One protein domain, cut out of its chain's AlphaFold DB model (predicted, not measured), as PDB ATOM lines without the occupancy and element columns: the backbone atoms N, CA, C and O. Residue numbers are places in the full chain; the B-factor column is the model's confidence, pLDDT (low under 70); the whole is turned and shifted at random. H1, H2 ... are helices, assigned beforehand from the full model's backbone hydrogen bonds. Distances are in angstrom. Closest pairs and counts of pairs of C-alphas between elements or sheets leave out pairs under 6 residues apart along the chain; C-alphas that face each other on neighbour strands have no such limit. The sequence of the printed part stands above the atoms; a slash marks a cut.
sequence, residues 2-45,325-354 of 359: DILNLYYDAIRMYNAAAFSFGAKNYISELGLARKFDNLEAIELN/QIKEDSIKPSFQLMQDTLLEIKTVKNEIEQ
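Overview. This is residues 2 to 45 and 325 to 354 of the 359 residues of an uncharacterized protein of termite gut metagenome (UniProt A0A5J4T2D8). Two long helices, H1 and H5, run nearly parallel but offset lengthwise, making a loose rod; after H1 comes short H2, at a steep tilt to H5, and then short H3 folds back, running opposite to H5 and packing on its residues 333 to 337. Residues 349 to 354 of H5 stick out. The 74 printed residues include five named helices, H1 to H5 in order, and no named strand: all helix, loose, radius of gyration of the C-alphas 14.5 A, spans 55 by 20 by 17 A.

Arrangement. Start at H1, residues 2 to 18; it is apart from H2, residues 21 to 29. H2 and H3, residues 33 to 40, only just touch, only at the corner, with 3 pairs of C-alphas within 8 A; the closest, Ile 27 and Ala 33, are 6.1 A apart. At H5, residues 332 to 354, residues 333 to 337 alone touch H3, at a shallow tilt of 19 degrees, opposite ways; the closest C-alphas, Leu 39 and Ser 334, are 7.4 A apart. H1 is close but not clearly touching H4, residues 325 to 330: C-alphas Ile 11 and Ser 330, 7.7 A. In H1 to H5 every O i to N i+4 pair is within hydrogen-bond range.

Along the chain. Find C-alpha 2 at (190.098, 189.111, 151.814), where H1 begins its 24.2 A; H5 runs 33.2 A to C-alpha 354 at (191.007, 170.567, 203.813).

Size, cuts and confidence. Residues 46 to 324 are not printed; C-alphas 45 and 325 are 12.0 A apart. Confidence is under 70 in 22 residues, among them 14 to 26.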
ATOM      1  N   ASP A   2     191.220 188.822 150.903       57.38
ATOM      2  CA  ASP A   2     190.098 189.111 151.814       57.38
ATOM      3  C   ASP A   2     189.702 187.948 152.742       57.38
ATOM      4  O   ASP A   2     189.353 188.176 153.895       57.38
ATOM      5  N   ILE A   3     189.846 186.693 152.298       62.66
ATOM      6  CA  ILE A   3     189.507 185.505 153.105       62.66
ATOM      7  C   ILE A   3     190.476 185.310 154.286       62.66
ATOM      8  O   ILE A   3     190.040 185.012 155.395       62.66
ATOM      9  N   LEU A   4     191.783 185.515 154.083       65.56
ATOM     10  CA  LEU A   4     192.783 185.427 155.160       65.56
ATOM     11  C   LEU A   4     192.602 186.556 156.180       65.56
ATOM     12  O   LEU A   4     192.719 186.319 157.378       65.56
ATOM     13  N   ASN A   5     192.238 187.757 155.721       72.50
ATOM     14  CA  ASN A   5     191.915 188.876 156.606       72.50
ATOM     15  C   ASN A   5     190.680 188.590 157.470       72.50
ATOM     16  O   ASN A   5     190.744 188.792 158.680       72.50
ATOM     17  N   LEU A   6     189.613 188.029 156.887       71.81
ATOM     18  CA  LEU A   6     188.436 187.571 157.636       71.81
ATOM     19  C   LEU A   6     188.801 186.512 158.688       71.81
ATOM     20  O   LEU A   6     188.309 186.566 159.813       71.81
ATOM     21  N   TYR A   7     189.700 185.580 158.356       69.06
ATOM     22  CA  TYR A   7     190.213 184.596 159.314       69.06
ATOM     23  C   TYR A   7     191.022 185.244 160.442       69.06
ATOM     24  O   TYR A   7     190.826 184.904 161.608       69.06
ATOM     25  N   TYR A   8     191.904 186.198 160.132       77.75
ATOM     26  CA  TYR A   8     192.658 186.929 161.151       77.75
ATOM     27  C   TYR A   8     191.742 187.722 162.086       77.75
ATOM     28  O   TYR A   8     191.959 187.722 163.299       77.75
ATOM     29  N   ASP A   9     190.698 188.351 161.548       74.88
ATOM     30  CA  ASP A   9     189.710 189.073 162.346       74.88
ATOM     31  C   ASP A   9     188.883 188.133 163.228       74.88
ATOM     32  O   ASP A   9     188.687 188.430 164.407       74.88
ATOM     33  N   ALA A  10     188.474 186.972 162.710       71.88
ATOM     34  CA  ALA A  10     187.759 185.959 163.484       71.88
ATOM     35  C   ALA A  10     188.603 185.416 164.650       71.88
ATOM     36  O   ALA A  10     188.095 185.259 165.760       71.88
ATOM     37  N   ILE A  11     189.901 185.181 164.435       70.56
ATOM     38  CA  ILE A  11     190.812 184.720 165.493       70.56
ATOM     39  C   ILE A  11     191.039 185.815 166.537       70.56
ATOM     40  O   ILE A  11     191.015 185.538 167.735       70.56
ATOM     41  N   ARG A  12     191.179 187.074 166.109       72.31
ATOM     42  CA  ARG A  12     191.281 188.214 167.027       72.31
ATOM     43  C   ARG A  12     190.019 188.364 167.881       72.31
ATOM     44  O   ARG A  12     190.126 188.553 169.090       72.31
ATOM     45  N   MET A  13     188.835 188.247 167.274       71.00
ATOM     46  CA  MET A  13     187.555 188.262 167.991       71.00
ATOM     47  C   MET A  13     187.442 187.096 168.974       71.00
ATOM     48  O   MET A  13     186.997 187.293 170.101       71.00
ATOM     49  N   TYR A  14     187.875 185.900 168.574       68.56
ATOM     50  CA  TYR A  14     187.875 184.722 169.435       68.56
ATOM     51  C   TYR A  14     188.777 184.904 170.660       68.56
ATOM     52  O   TYR A  14     188.324 184.693 171.782       68.56
ATOM     53  N   ASN A  15     190.021 185.354 170.471       66.00
ATOM     54  CA  ASN A  15     190.948 185.598 171.579       66.00
ATOM     55  C   ASN A  15     190.421 186.692 172.520       66.00
ATOM     56  O   ASN A  15     190.484 186.537 173.739       66.00
ATOM     57  N   ALA A  16     189.821 187.756 171.977       68.94
ATOM     58  CA  ALA A  16     189.179 188.793 172.783       68.94
ATOM     59  C   ALA A  16     187.961 188.270 173.575       68.94
ATOM     60  O   ALA A  16     187.751 188.671 174.718       68.94
ATOM     61  N   ALA A  17     187.167 187.364 172.993       65.75
ATOM     62  CA  ALA A  17     185.986 186.788 173.638       65.75
ATOM     63  C   ALA A  17     186.335 185.726 174.696       65.75
ATOM     64  O   ALA A  17     185.712 185.690 175.756       65.75
ATOM     65  N   ALA A  18     187.336 184.878 174.433       61.53
ATOM     66  CA  ALA A  18     187.801 183.845 175.360       61.53
ATOM     67  C   ALA A  18     188.375 184.446 176.656       61.53
ATOM     68  O   ALA A  18     188.209 183.874 177.732       61.53
ATOM     69  N   PHE A  19     188.975 185.636 176.573       65.31
ATOM     70  CA  PHE A  19     189.539 186.361 177.711       65.31
ATOM     71  C   PHE A  19     188.753 187.635 178.033       65.31
ATOM     72  O   PHE A  19     189.285 188.748 178.007       65.31
ATOM     73  N   SER A  20     187.469 187.472 178.361       65.94
ATOM     74  CA  SER A  20     186.658 188.567 178.911       65.94
ATOM     75  C   SER A  20     187.315 189.187 180.156       65.94
ATOM     76  O   SER A  20     188.042 188.511 180.886       65.94
ATOM     77  N   PHE A  21     187.032 190.464 180.440       62.69
ATOM     78  CA  PHE A  21     187.602 191.200 181.582       62.69
ATOM     79  C   PHE A  21     187.497 190.437 182.919       62.69
ATOM     80  O   PHE A  21     188.429 190.449 183.716       62.69
ATOM     81  N   GLY A  22     186.400 189.701 183.134       60.38
ATOM     82  CA  GLY A  22     186.229 188.847 184.314       60.38
ATOM     83  C   GLY A  22     187.205 187.667 184.356       60.38
ATOM     84  O   GLY A  22     187.831 187.432 185.383       60.38
ATOM     85  N   ALA A  23     187.396 186.960 183.237       65.56
ATOM     86  CA  ALA A  23     188.363 185.862 183.149       65.56
ATOM     87  C   ALA A  23     189.807 186.346 183.371       65.56
ATOM     88  O   ALA A  23     190.585 185.657 184.026       65.56
ATOM     89  N   LYS A  24     190.145 187.552 182.891       69.38
ATOM     90  CA  LYS A  24     191.470 188.163 183.091       69.38
ATOM     91  C   LYS A  24     191.791 188.386 184.572       69.38
ATOM     92  O   LYS A  24     192.883 188.037 185.014       69.38
ATOM     93  N   ASN A  25     190.833 188.904 185.341       68.94
ATOM     94  CA  ASN A  25     191.024 189.136 186.774       68.94
ATOM     95  C   ASN A  25     191.258 187.822 187.531       68.94
ATOM     96  O   ASN A  25     192.221 187.731 188.285       68.94
ATOM     97  N   TYR A  26     190.471 186.777 187.252       69.31
ATOM     98  CA  TYR A  26     190.660 185.469 187.890       69.31
ATOM     99  C   TYR A  26     192.008 184.822 187.545       69.31
ATOM    100  O   TYR A  26     192.681 184.292 188.425       69.31
ATOM    101  N   ILE A  27     192.446 184.894 186.284       70.12
ATOM    102  CA  ILE A  27     193.761 184.379 185.859       70.12
ATOM    103  C   ILE A  27     194.898 185.135 186.568       70.12
ATOM    104  O   ILE A  27     195.903 184.534 186.956       70.12
ATOM    105  N   SER A  28     194.737 186.446 186.764       71.44
ATOM    106  CA  SER A  28     195.712 187.271 187.474       71.44
ATOM    107  C   SER A  28     195.770 186.957 188.971       71.44
ATOM    108  O   SER A  28     196.864 186.849 189.523       71.44
ATOM    109  N   GLU A  29     194.619 186.781 189.623       77.00
ATOM    110  CA  GLU A  29     194.520 186.426 191.047       77.00
ATOM    111  C   GLU A  29     195.140 185.053 191.356       77.00
ATOM    112  O   GLU A  29     195.687 184.856 192.437       77.00
ATOM    113  N   LEU A  30     195.144 184.136 190.384       75.25
ATOM    114  CA  LEU A  30     195.766 182.808 190.481       75.25
ATOM    115  C   LEU A  30     197.279 182.804 190.174       75.25
ATOM    116  O   LEU A  30     197.879 181.744 190.021       75.25
ATOM    117  N   GLY A  31     197.919 183.971 190.029       73.00
ATOM    118  CA  GLY A  31     199.364 184.076 189.778       73.00
ATOM    119  C   GLY A  31     199.804 183.688 188.357       73.00
ATOM    120  O   GLY A  31     200.999 183.662 188.059       73.00
ATOM    121  N   LEU A  32     198.857 183.440 187.448       76.12
ATOM    122  CA  LEU A  32     199.117 183.091 186.047       76.12
ATOM    123  C   LEU A  32     199.243 184.328 185.135       76.12
ATOM    124  O   LEU A  32     199.419 184.180 183.924       76.12
ATOM    125  N   ALA A  33     199.229 185.541 185.706       70.75
ATOM    126  CA  ALA A  33     199.301 186.825 184.998       70.75
ATOM    127  C   ALA A  33     200.441 186.892 183.968       70.75
ATOM    128  O   ALA A  33     200.210 187.230 182.817       70.75
ATOM    129  N   ARG A  34     201.657 186.446 184.320       72.12
ATOM    130  CA  ARG A  34     202.799 186.455 183.383       72.12
ATOM    131  C   ARG A  34     202.590 185.565 182.157       72.12
ATOM    132  O   ARG A  34     203.068 185.895 181.077       72.12
ATOM    133  N   LYS A  35     201.908 184.421 182.308       70.50
ATOM    134  CA  LYS A  35     201.572 183.548 181.170       70.50
ATOM    135  C   LYS A  35     200.513 184.204 180.285       70.50
ATOM    136  O   LYS A  35     200.574 184.062 179.071       70.50
ATOM    137  N   PHE A  36     199.574 184.924 180.894       71.81
ATOM    138  CA  PHE A  36     198.540 185.673 180.196       71.81
ATOM    139  C   PHE A  36     199.110 186.878 179.427       71.81
ATOM    140  O   PHE A  36     198.881 186.980 178.226       71.81
ATOM    141  N   ASP A  37     199.937 187.706 180.068       67.62
ATOM    142  CA  ASP A  37     200.591 188.868 179.452       67.62
ATOM    143  C   ASP A  37     201.465 188.453 178.260       67.62
ATOM    144  O   ASP A  37     201.448 189.091 177.208       67.62
ATOM    145  N   ASN A  38     202.182 187.331 178.385       73.25
ATOM    146  CA  ASN A  38     202.969 186.767 177.290       73.25
ATOM    147  C   ASN A  38     202.100 186.305 176.111       73.25
ATOM    148  O   ASN A  38     202.558 186.374 174.978       73.25
ATOM    149  N   LEU A  39     200.875 185.826 176.349       70.06
ATOM    150  CA  LEU A  39     199.947 185.439 175.282       70.06
ATOM    151  C   LEU A  39     199.267 186.650 174.638       70.06
ATOM    152  O   LEU A  39     199.064 186.646 173.428       70.06
ATOM    153  N   GLU A  40     198.939 187.684 175.415       65.88
ATOM    154  CA  GLU A  40     198.340 188.926 174.907       65.88
ATOM    155  C   GLU A  40     199.354 189.767 174.108       65.88
ATOM    156  O   GLU A  40     198.983 190.418 173.133       65.88
ATOM    157  N   ALA A  41     200.643 189.689 174.454       64.06
ATOM    158  CA  ALA A  41     201.725 190.348 173.722       64.06
ATOM    159  C   ALA A  41     202.082 189.677 172.379       64.06
ATOM    160  O   ALA A  41     202.761 190.291 171.552       64.06
ATOM    161  N   ILE A  42     201.656 188.429 172.137       66.88
ATOM    162  CA  ILE A  42     201.908 187.736 170.866       66.88
ATOM    163  C   ILE A  42     200.888 188.220 169.833       66.88
ATOM    164  O   ILE A  42     199.786 187.686 169.697       66.88
ATOM    165  N   GLU A  43     201.274 189.234 169.062       67.75
ATOM    166  CA  GLU A  43     200.528 189.599 167.864       67.75
ATOM    167  C   GLU A  43     200.649 188.512 166.792       67.75
ATOM    168  O   GLU A  43     201.703 187.912 166.551       67.75
ATOM    169  N   LEU A  44     199.534 188.273 166.108       72.88
ATOM    170  CA  LEU A  44     199.442 187.267 165.064       72.88
ATOM    171  C   LEU A  44     200.350 187.666 163.890       72.88
ATOM    172  O   LEU A  44     200.106 188.671 163.220       72.88
ATOM    173  N   ASN A  45     201.402 186.883 163.626       80.00
ATOM    174  CA  ASN A  45     202.389 187.185 162.585       80.00
ATOM    175  C   ASN A  45     201.806 186.955 161.177       80.00
ATOM    176  O   ASN A  45     202.054 185.935 160.531       80.00
ATOM    177  N   GLN A 325     197.106 175.489 161.185       81.25
ATOM    178  CA  GLN A 325     198.362 175.892 161.811       81.25
ATOM    179  C   GLN A 325     198.248 177.240 162.541       81.25
ATOM    180  O   GLN A 325     198.749 177.382 163.654       81.25
ATOM    181  N   ILE A 326     197.522 178.215 161.980       78.94
ATOM    182  CA  ILE A 326     197.234 179.480 162.675       78.94
ATOM    183  C   ILE A 326     196.438 179.212 163.962       78.94
ATOM    184  O   ILE A 326     196.736 179.801 165.001       78.94
ATOM    185  N   LYS A 327     195.440 178.320 163.922       78.00
ATOM    186  CA  LYS A 327     194.655 177.925 165.101       78.00
ATOM    187  C   LYS A 327     195.524 177.238 166.158       78.00
ATOM    188  O   LYS A 327     195.373 177.524 167.345       78.00
ATOM    189  N   GLU A 328     196.424 176.348 165.754       81.25
ATOM    190  CA  GLU A 328     197.360 175.705 166.677       81.25
ATOM    191  C   GLU A 328     198.296 176.715 167.341       81.25
ATOM    192  O   GLU A 328     198.458 176.664 168.556       81.25
ATOM    193  N   ASP A 329     198.833 177.666 166.579       77.31
ATOM    194  CA  ASP A 329     199.764 178.670 167.094       77.31
ATOM    195  C   ASP A 329     199.059 179.751 167.943       77.31
ATOM    196  O   ASP A 329     199.643 180.260 168.897       77.31
ATOM    197  N   SER A 330     197.808 180.111 167.616       71.56
ATOM    198  CA  SER A 330     197.152 181.323 168.153       71.56
ATOM    199  C   SER A 330     196.009 181.066 169.138       71.56
ATOM    200  O   SER A 330     195.654 181.971 169.886       71.56
ATOM    201  N   ILE A 331     195.395 179.876 169.118       72.88
ATOM    202  CA  ILE A 331     194.203 179.550 169.926       72.88
ATOM    203  C   ILE A 331     194.500 178.443 170.949       72.88
ATOM    204  O   ILE A 331     194.051 178.508 172.094       72.88
ATOM    205  N   LYS A 332     195.268 177.416 170.571       79.31
ATOM    206  CA  LYS A 332     195.608 176.293 171.466       79.31
ATOM    207  C   LYS A 332     196.313 176.733 172.763       79.31
ATOM    208  O   LYS A 332     195.927 176.216 173.814       79.31
ATOM    209  N   PRO A 333     197.255 177.699 172.752       79.81
ATOM    210  CA  PRO A 333     197.876 178.182 173.986       79.81
ATOM    211  C   PRO A 333     196.866 178.825 174.944       79.81
ATOM    212  O   PRO A 333     196.963 178.656 176.157       79.81
ATOM    213  N   SER A 334     195.849 179.503 174.406       74.94
ATOM    214  CA  SER A 334     194.776 180.116 175.190       74.94
ATOM    215  C   SER A 334     193.899 179.075 175.887       74.94
ATOM    216  O   SER A 334     193.590 179.218 177.068       74.94
ATOM    217  N   PHE A 335     193.549 177.988 175.192       77.69
ATOM    218  CA  PHE A 335     192.851 176.850 175.801       77.69
ATOM    219  C   PHE A 335     193.670 176.178 176.896       77.69
ATOM    220  O   PHE A 335     193.126 175.838 177.945       77.69
ATOM    221  N   GLN A 336     194.970 176.010 176.661       81.38
ATOM    222  CA  GLN A 336     195.864 175.417 177.643       81.38
ATOM    223  C   GLN A 336     195.955 176.285 178.901       81.38
ATOM    224  O   GLN A 336     195.836 175.763 180.004       81.38
ATOM    225  N   LEU A 337     196.034 177.613 178.755       79.88
ATOM    226  CA  LEU A 337     195.995 178.529 179.895       79.88
ATOM    227  C   LEU A 337     194.661 178.457 180.657       79.88
ATOM    228  O   LEU A 337     194.665 178.442 181.887       79.88
ATOM    229  N   MET A 338     193.519 178.375 179.965       76.62
ATOM    230  CA  MET A 338     192.218 178.193 180.627       76.62
ATOM    231  C   MET A 338     192.147 176.870 181.401       76.62
ATOM    232  O   MET A 338     191.600 176.825 182.502       76.62
ATOM    233  N   GLN A 339     192.714 175.795 180.851       82.38
ATOM    234  CA  GLN A 339     192.768 174.497 181.517       82.38
ATOM    235  C   GLN A 339     193.682 174.524 182.749       82.38
ATOM    236  O   GLN A 339     193.263 174.045 183.803       82.38
ATOM    237  N   ASP A 340     194.869 175.128 182.642       81.38
ATOM    238  CA  ASP A 340     195.781 175.366 183.769       81.38
ATOM    239  C   ASP A 340     195.065 176.155 184.879       81.38
ATOM    240  O   ASP A 340     195.103 175.776 186.045       81.38
ATOM    241  N   THR A 341     194.331 177.208 184.505       79.50
ATOM    242  CA  THR A 341     193.563 178.048 185.438       79.50
ATOM    243  C   THR A 341     192.474 177.243 186.155       79.50
ATOM    244  O   THR A 341     192.310 177.353 187.367       79.50
ATOM    245  N   LEU A 342     191.735 176.392 185.433       82.12
ATOM    246  CA  LEU A 342     190.718 175.519 186.031       82.12
ATOM    247  C   LEU A 342     191.313 174.480 186.983       82.12
ATOM    248  O   LEU A 342     190.671 174.127 187.975       82.12
ATOM    249  N   LEU A 343     192.497 173.952 186.669       86.06
ATOM    250  CA  LEU A 343     193.212 173.040 187.556       86.06
ATOM    251  C   LEU A 343     193.632 173.763 188.836       86.06
ATOM    252  O   LEU A 343     193.360 173.249 189.916       86.06
ATOM    253  N   GLU A 344     194.167 174.976 188.721       81.12
ATOM    254  CA  GLU A 344     194.579 175.779 189.873       81.12
ATOM    255  C   GLU A 344     193.397 176.116 190.793       81.12
ATOM    256  O   GLU A 344     193.471 175.923 192.003       81.12
ATOM    257  N   ILE A 345     192.247 176.503 190.224       81.94
ATOM    258  CA  ILE A 345     191.012 176.738 190.993       81.94
ATOM    259  C   ILE A 345     190.594 175.482 191.766       81.94
ATOM    260  O   ILE A 345     190.155 175.577 192.913       81.94
ATOM    261  N   LYS A 346     190.705 174.295 191.157       84.31
ATOM    262  CA  LYS A 346     190.389 173.030 191.838       84.31
ATOM    263  C   LYS A 346     191.370 172.739 192.970       84.31
ATOM    264  O   LYS A 346     190.926 172.276 194.016       84.31
ATOM    265  N   THR A 347     192.657 173.020 192.779       86.69
ATOM    266  CA  THR A 347     193.681 172.879 193.823       86.69
ATOM    267  C   THR A 347     193.365 173.783 195.011       86.69
ATOM    268  O   THR A 347     193.174 173.277 196.113       86.69
ATOM    269  N   VAL A 348     193.167 175.083 194.772       81.12
ATOM    270  CA  VAL A 348     192.808 176.058 195.818       81.12
ATOM    271  C   VAL A 348     191.509 175.661 196.524       81.12
ATOM    272  O   VAL A 348     191.408 175.735 197.747       81.12
ATOM    273  N   LYS A 349     190.502 175.188 195.780       83.75
ATOM    274  CA  LYS A 349     189.257 174.685 196.371       83.75
ATOM    275  C   LYS A 349     189.513 173.503 197.315       83.75
ATOM    276  O   LYS A 349     188.972 173.501 198.418       83.75
ATOM    277  N   ASN A 350     190.312 172.522 196.896       84.12
ATOM    278  CA  ASN A 350     190.644 171.361 197.725       84.12
ATOM    279  C   ASN A 350     191.411 171.774 198.991       84.12
ATOM    280  O   ASN A 350     191.122 171.253 200.062       84.12
ATOM    281  N   GLU A 351     192.339 172.729 198.889       81.88
ATOM    282  CA  GLU A 351     193.071 173.277 200.040       81.88
ATOM    283  C   GLU A 351     192.131 173.979 201.034       81.88
ATOM    284  O   GLU A 351     192.222 173.758 202.241       81.88
ATOM    285  N   ILE A 352     191.166 174.769 200.546       78.06
ATOM    286  CA  ILE A 352     190.140 175.404 201.392       78.06
ATOM    287  C   ILE A 352     189.253 174.355 202.074       78.06
ATOM    288  O   ILE A 352     188.887 174.516 203.239       78.06
ATOM    289  N   GLU A 353     188.863 173.303 201.353       75.81
ATOM    290  CA  GLU A 353     188.065 172.217 201.921       75.81
ATOM    291  C   GLU A 353     188.848 171.472 203.008       75.81
ATOM    292  O   GLU A 353     188.296 171.255 204.080       75.81
ATOM    293  N   GLN A 354     190.135 171.178 202.799       74.38
ATOM    294  CA  GLN A 354     191.007 170.567 203.813       74.38
ATOM    295  C   GLN A 354     191.162 171.452 205.060       74.38
ATOM    296  O   GLN A 354     190.984 170.969 206.175       74.38
TER     297      GLN A 354